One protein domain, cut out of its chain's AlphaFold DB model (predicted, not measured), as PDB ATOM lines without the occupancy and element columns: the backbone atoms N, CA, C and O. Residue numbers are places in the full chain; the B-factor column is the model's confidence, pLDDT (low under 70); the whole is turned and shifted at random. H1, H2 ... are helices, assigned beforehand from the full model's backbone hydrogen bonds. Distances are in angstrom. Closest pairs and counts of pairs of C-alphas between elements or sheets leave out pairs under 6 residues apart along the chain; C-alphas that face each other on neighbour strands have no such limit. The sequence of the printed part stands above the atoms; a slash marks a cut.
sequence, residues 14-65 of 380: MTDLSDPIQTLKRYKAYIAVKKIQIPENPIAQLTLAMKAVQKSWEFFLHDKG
ATOM      1  N   MET A  14      77.132  -4.386  26.732       43.91
ATOM      2  CA  MET A  14      77.750  -4.682  25.419       43.91
ATOM      3  C   MET A  14      79.249  -5.043  25.451       43.91
ATOM      4  O   MET A  14      79.851  -5.205  24.389       43.91
ATOM      5  N   THR A  15      79.864  -5.186  26.623       44.84
ATOM      6  CA  THR A  15      81.330  -5.219  26.786       44.84
ATOM      7  C   THR A  15      81.995  -6.587  26.664       44.84
ATOM      8  O   THR A  15      83.220  -6.653  26.743       44.84
ATOM      9  N   ASP A  16      81.263  -7.674  26.393       46.12
ATOM     10  CA  ASP A  16      81.926  -8.929  26.020       46.12
ATOM     11  C   ASP A  16      82.417  -8.858  24.560       46.12
ATOM     12  O   ASP A  16      81.734  -9.269  23.614       46.12
ATOM     13  N   LEU A  17      83.592  -8.242  24.401       52.00
ATOM     14  CA  LEU A  17      84.366  -8.081  23.168       52.00
ATOM     15  C   LEU A  17      85.217  -9.323  22.838       52.00
ATOM     16  O   LEU A  17      85.991  -9.285  21.882       52.00
ATOM     17  N   SER A  18      85.091 -10.419  23.596       57.06
ATOM     18  CA  SER A  18      85.952 -11.602  23.446       57.06
ATOM     19  C   SER A  18      85.752 -12.369  22.130       57.06
ATOM     20  O   SER A  18      86.640 -13.118  21.723       57.06
ATOM     21  N   ASP A  19      84.632 -12.153  21.426       72.25
ATOM     22  CA  ASP A  19      84.335 -12.759  20.124       72.25
ATOM     23  C   ASP A  19      84.217 -11.689  19.012       72.25
ATOM     24  O   ASP A  19      83.148 -11.090  18.814       72.25
ATOM     25  N   PRO A  20      85.285 -11.477  18.213       74.25
ATOM     26  CA  PRO A  20      85.295 -10.520  17.106       74.25
ATOM     27  C   PRO A  20      84.191 -10.754  16.064       74.25
ATOM     28  O   PRO A  20      83.711  -9.803  15.438       74.25
ATOM     29  N   ILE A  21      83.750 -12.002  15.870       79.12
ATOM     30  CA  ILE A  21      82.700 -12.339  14.900       79.12
ATOM     31  C   ILE A  21      81.344 -11.865  15.418       79.12
ATOM     32  O   ILE A  21      80.548 -11.308  14.652       79.12
ATOM     33  N   GLN A  22      81.062 -12.065  16.705       76.56
ATOM     34  CA  GLN A  22      79.852 -11.527  17.322       76.56
ATOM     35  C   GLN A  22      79.850 -10.004  17.337       76.56
ATOM     36  O   GLN A  22      78.844  -9.407  16.947       76.56
ATOM     37  N   THR A  23      80.969  -9.377  17.697       76.75
ATOM     38  CA  THR A  23      81.119  -7.918  17.652       76.75
ATOM     39  C   THR A  23      80.814  -7.387  16.252       76.75
ATOM     40  O   THR A  23      79.940  -6.534  16.087       76.75
ATOM     41  N   LEU A  24      81.410  -7.971  15.207       83.44
ATOM     42  CA  LEU A  24      81.139  -7.579  13.823       83.44
ATOM     43  C   LEU A  24      79.656  -7.730  13.443       83.44
ATOM     44  O   LEU A  24      79.092  -6.851  12.785       83.44
ATOM     45  N   LYS A  25      79.002  -8.830  13.844       83.50
ATOM     46  CA  LYS A  25      77.560  -9.028  13.609       83.50
ATOM     47  C   LYS A  25      76.729  -7.928  14.277       83.50
ATOM     48  O   LYS A  25      75.813  -7.405  13.643       83.50
ATOM     49  N   ARG A  26      77.070  -7.546  15.513       83.31
ATOM     50  CA  ARG A  26      76.392  -6.479  16.267       83.31
ATOM     51  C   ARG A  26      76.559  -5.118  15.585       83.31
ATOM     52  O   ARG A  26      75.556  -4.449  15.341       83.31
ATOM     53  N   TYR A  27      77.775  -4.753  15.171       85.56
ATOM     54  CA  TYR A  27      78.014  -3.516  14.412       85.56
ATOM     55  C   TYR A  27      77.221  -3.484  13.101       85.56
ATOM     56  O   TYR A  27      76.556  -2.490  12.808       85.56
ATOM     57  N   LYS A  28      77.217  -4.582  12.333       86.31
ATOM     58  CA  LYS A  28      76.436  -4.679  11.087       86.31
ATOM     59  C   LYS A  28      74.936  -4.502  11.330       86.31
ATOM     60  O   LYS A  28      74.284  -3.770  10.585       86.31
ATOM     61  N   ALA A  29      74.391  -5.127  12.374       88.56
ATOM     62  CA  ALA A  29      72.991  -4.958  12.752       88.56
ATOM     63  C   ALA A  29      72.683  -3.503  13.148       88.56
ATOM     64  O   ALA A  29      71.692  -2.938  12.685       88.56
ATOM     65  N   TYR A  30      73.557  -2.870  13.936       89.19
ATOM     66  CA  TYR A  30      73.414  -1.470  14.331       89.19
ATOM     67  C   TYR A  30      73.414  -0.525  13.124       89.19
ATOM     68  O   TYR A  30      72.512   0.304  12.990       89.19
ATOM     69  N   ILE A  31      74.375  -0.691  12.212       90.75
ATOM     70  CA  ILE A  31      74.477   0.076  10.962       90.75
ATOM     71  C   ILE A  31      73.190  -0.063  10.143       90.75
ATOM     72  O   ILE A  31      72.646   0.943   9.685       90.75
ATOM     73  N   ALA A  32      72.656  -1.283  10.020       88.50
ATOM     74  CA  ALA A  32      71.411  -1.541   9.302       88.50
ATOM     75  C   ALA A  32      70.200  -0.859   9.964       88.50
ATOM     76  O   ALA A  32      69.435  -0.170   9.287       88.50
ATOM     77  N   VAL A  33      70.044  -0.988  11.287       94.19
ATOM     78  CA  VAL A  33      68.938  -0.377  12.049       94.19
ATOM     79  C   VAL A  33      68.985   1.148  11.982       94.19
ATOM     80  O   VAL A  33      67.958   1.796  11.773       94.19
ATOM     81  N   LYS A  34      70.174   1.736  12.131       93.69
ATOM     82  CA  LYS A  34      70.384   3.186  12.043       93.69
ATOM     83  C   LYS A  34      70.414   3.704  10.605       93.69
ATOM     84  O   LYS A  34      70.463   4.916  10.416       93.69
ATOM     85  N   LYS A  35      70.357   2.808   9.609       92.56
ATOM     86  CA  LYS A  35      70.467   3.118   8.175       92.56
ATOM     87  C   LYS A  35      71.716   3.955   7.866       92.56
ATOM     88  O   LYS A  35      71.671   4.863   7.038       92.56
ATOM     89  N   ILE A  36      72.820   3.663   8.557       89.06
ATOM     90  CA  ILE A  36      74.104   4.332   8.342       89.06
ATOM     91  C   ILE A  36      74.667   3.837   7.010       89.06
ATOM     92  O   ILE A  36      74.800   2.635   6.791       89.06
ATOM     93  N   GLN A  37      74.997   4.763   6.116       87.56
ATOM     94  CA  GLN A  37      75.659   4.447   4.854       87.56
ATOM     95  C   GLN A  37      77.167   4.619   5.018       87.56
ATOM     96  O   GLN A  37      77.635   5.718   5.310       87.56
ATOM     97  N   ILE A  38      77.919   3.538   4.818       87.50
ATOM     98  CA  ILE A  38      79.384   3.554   4.806       87.50
ATOM     99  C   ILE A  38      79.820   3.349   3.351       87.50
ATOM    100  O   ILE A  38      79.534   2.289   2.795       87.50
ATOM    101  N   PRO A  39      80.452   4.340   2.696       92.25
ATOM    102  CA  PRO A  39      80.925   4.172   1.324       92.25
ATOM    103  C   PRO A  39      81.963   3.055   1.243       92.25
ATOM    104  O   PRO A  39      82.845   3.005   2.087       92.25
ATOM    105  N   GLU A  40      81.931   2.211   0.212       93.06
ATOM    106  CA  GLU A  40      82.992   1.207   0.014       93.06
ATOM    107  C   GLU A  40      84.272   1.801  -0.586       93.06
ATOM    108  O   GLU A  40      85.362   1.277  -0.382       93.06
ATOM    109  N   ASN A  41      84.157   2.916  -1.314       96.19
ATOM    110  CA  ASN A  41      85.316   3.583  -1.895       96.19
ATOM    111  C   ASN A  41      86.155   4.251  -0.780       96.19
ATOM    112  O   ASN A  41      85.650   5.165  -0.118       96.19
ATOM    113  N   PRO A  42      87.438   3.879  -0.601       95.50
ATOM    114  CA  PRO A  42      88.279   4.419   0.469       95.50
ATOM    115  C   PRO A  42      88.547   5.925   0.326       95.50
ATOM    116  O   PRO A  42      88.631   6.633   1.325       95.50
ATOM    117  N   ILE A  43      88.595   6.461  -0.897       96.44
ATOM    118  CA  ILE A  43      88.731   7.908  -1.137       96.44
ATOM    119  C   ILE A  43      87.461   8.653  -0.708       96.44
ATOM    120  O   ILE A  43      87.532   9.761  -0.171       96.44
ATOM    121  N   ALA A  44      86.289   8.038  -0.891       96.31
ATOM    122  CA  ALA A  44      85.039   8.598  -0.388       96.31
ATOM    123  C   ALA A  44      84.997   8.578   1.150       96.31
ATOM    124  O   ALA A  44      84.594   9.574   1.749       96.31
ATOM    125  N   GLN A  45      85.462   7.498   1.788       95.69
ATOM    126  CA  GLN A  45      85.596   7.427   3.250       95.69
ATOM    127  C   GLN A  45      86.553   8.502   3.782       95.69
ATOM    128  O   GLN A  45      86.183   9.248   4.686       95.69
ATOM    129  N   LEU A  46      87.733   8.652   3.169       95.50
ATOM    130  CA  LEU A  46      88.704   9.691   3.517       95.50
ATOM    131  C   LEU A  46      88.091  11.091   3.395       95.50
ATOM    132  O   LEU A  46      88.193  11.901   4.313       95.50
ATOM    133  N   THR A  47      87.378  11.360   2.300       95.50
ATOM    134  CA  THR A  47      86.691  12.645   2.092       95.50
ATOM    135  C   THR A  47      85.646  12.917   3.178       95.50
ATOM    136  O   THR A  47      85.499  14.056   3.626       95.50
ATOM    137  N   LEU A  48      84.902  11.893   3.614       94.94
ATOM    138  CA  LEU A  48      83.943  12.023   4.714       94.94
ATOM    139  C   LEU A  48      84.640  12.280   6.052       94.94
ATOM    140  O   LEU A  48      84.184  13.149   6.794       94.94
ATOM    141  N   ALA A  49      85.742  11.584   6.337       94.62
ATOM    142  CA  ALA A  49      86.535  11.789   7.547       94.62
ATOM    143  C   ALA A  49      87.095  13.219   7.610       94.62
ATOM    144  O   ALA A  49      86.908  13.911   8.608       94.62
ATOM    145  N   MET A  50      87.673  13.715   6.512       95.19
ATOM    146  CA  MET A  50      88.168  15.094   6.413       95.19
ATOM    147  C   MET A  50      87.064  16.127   6.682       95.19
ATOM    148  O   MET A  50      87.254  17.066   7.453       95.19
ATOM    149  N   LYS A  51      85.876  15.931   6.095       94.12
ATOM    150  CA  LYS A  51      84.708  16.794   6.339       94.12
ATOM    151  C   LYS A  51      84.221  16.725   7.785       94.12
ATOM    152  O   LYS A  51      83.734  17.724   8.301       94.12
ATOM    153  N   ALA A  52      84.307  15.563   8.429       92.75
ATOM    154  CA  ALA A  52      83.946  15.416   9.834       92.75
ATOM    155  C   ALA A  52      84.911  16.198  10.737       92.75
ATOM    156  O   ALA A  52      84.450  16.909  11.628       92.75
ATOM    157  N   VAL A  53      86.218  16.150  10.451       92.44
ATOM    158  CA  VAL A  53      87.219  16.961  11.161       92.44
ATOM    159  C   VAL A  53      86.941  18.453  10.973       92.44
ATOM    160  O   VAL A  53      86.847  19.176  11.961       92.44
ATOM    161  N   GLN A  54      86.694  18.913   9.743       89.69
ATOM    162  CA  GLN A  54      86.317  20.311   9.498       89.69
ATOM    163  C   GLN A  54      85.069  20.730  10.298       89.69
ATOM    164  O   GLN A  54      85.077  21.764  10.960       89.69
ATOM    165  N   LYS A  55      84.012  19.909  10.297       88.69
ATOM    166  CA  LYS A  55      82.791  20.184  11.070       88.69
ATOM    167  C   LYS A  55      83.031  20.228  12.575       88.69
ATOM    168  O   LYS A  55      82.359  20.983  13.268       88.69
ATOM    169  N   SER A  56      83.966  19.426  13.089       85.56
ATOM    170  CA  SER A  56      84.337  19.473  14.508       85.56
ATOM    171  C   SER A  56      84.962  20.820  14.883       85.56
ATOM    172  O   SER A  56      84.637  21.367  15.932       85.56
ATOM    173  N   TRP A  57      85.758  21.413  13.986       84.81
ATOM    174  CA  TRP A  57      86.286  22.769  14.157       84.81
ATOM    175  C   TRP A  57      85.203  23.851  14.053       84.81
ATOM    176  O   TRP A  57      85.167  24.775  14.857       84.81
ATOM    177  N   GLU A  58      84.280  23.730  13.097       82.00
ATOM    178  CA  GLU A  58      83.131  24.645  12.987       82.00
ATOM    179  C   GLU A  58      82.252  24.600  14.245       82.00
ATOM    180  O   GLU A  58      81.784  25.636  14.715       82.00
ATOM    181  N   PHE A  59      82.056  23.407  14.814       80.06
ATOM    182  CA  PHE A  59      81.373  23.243  16.092       80.06
ATOM    183  C   PHE A  59      82.148  23.912  17.230       80.06
ATOM    184  O   PHE A  59      81.540  24.634  18.016       80.06
ATOM    185  N   PHE A  60      83.469  23.713  17.286       74.88
ATOM    186  CA  PHE A  60      84.357  24.332  18.269       74.88
ATOM    187  C   PHE A  60      84.263  25.867  18.265       74.88
ATOM    188  O   PHE A  60      84.138  26.459  19.330       74.88
ATOM    189  N   LEU A  61      84.242  26.505  17.088       71.38
ATOM    190  CA  LEU A  61      84.156  27.968  16.957       71.38
ATOM    191  C   LEU A  61      82.808  28.575  17.375       71.38
ATOM    192  O   LEU A  61      82.719  29.785  17.562       71.38
ATOM    193  N   HIS A  62      81.742  27.783  17.477       71.88
ATOM    194  CA  HIS A  62      80.457  28.291  17.950       71.88
ATOM    195  C   HIS A  62      80.516  28.503  19.471       71.88
ATOM    196  O   HIS A  62      81.077  27.659  20.164       71.88
ATOM    197  N   ASP A  63      79.863  29.544  20.012       58.97
ATOM    198  CA  ASP A  63      79.979  29.971  21.429       58.97
ATOM    199  C   ASP A  63      79.888  28.841  22.473       58.97
ATOM    200  O   ASP A  63      80.488  28.926  23.537       58.97
ATOM    201  N   LYS A  64      79.161  27.755  22.171       64.88
ATOM    202  CA  LYS A  64      79.030  26.596  23.063       64.88
ATOM    203  C   LYS A  64      80.086  25.514  22.851       64.88
ATOM    204  O   LYS A  64      80.364  24.779  23.784       64.88
ATOM    205  N   GLY A  65      80.639  25.340  21.651       66.00
ATOM    206  CA  GLY A  65      81.583  24.252  21.371       66.00
ATOM    207  C   GLY A  65      82.895  24.416  22.129       66.00
ATOM    208  O   GLY A  65      83.382  23.457  22.721       66.00
TER     209      GLY A  65
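This is residues 14 to 65 of the 380 residues of the protein "Pyruvate phosphate dikinase" of uncultured bacterium (UniProt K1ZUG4). Two helices are strung one after the other, H1 and then the longer H2, joined by residues 35 to 41 in an open arrangement with no shared core. The printed part has 52 residues with two named helices and no named strand, and its class is all helix. It is extended, with a radius of gyration of the C-alphas of 15.5 A and spans of 41 by 28 by 20 A.

Start at Met 14 and go on to C-alpha 20 at (85.295, -10.520, 17.106), where H1, residues 20 to 34, begins; it is 20.9 A long. Then find C-alpha 42 at (88.279, 4.419, 0.469); from there H2, residues 42 to 61, runs 29.0 A to C-alpha 61 at (84.156, 27.968, 16.957).

H1 and H2 are apart, with no C-alpha of the one within 8 A of the other. In H1 and H2 every O i to N i+4 pair is within hydrogen-bond range.

Look at Asp 19 and Asp 63 for the two C-alphas farthest apart, 43.0 A. The printed part has no cut, and the link from H1 to H2, 7 residues, is short. Mean pLDDT of the printed part is 82.4; residues 14 to 18 and 63 to 65 are under 70.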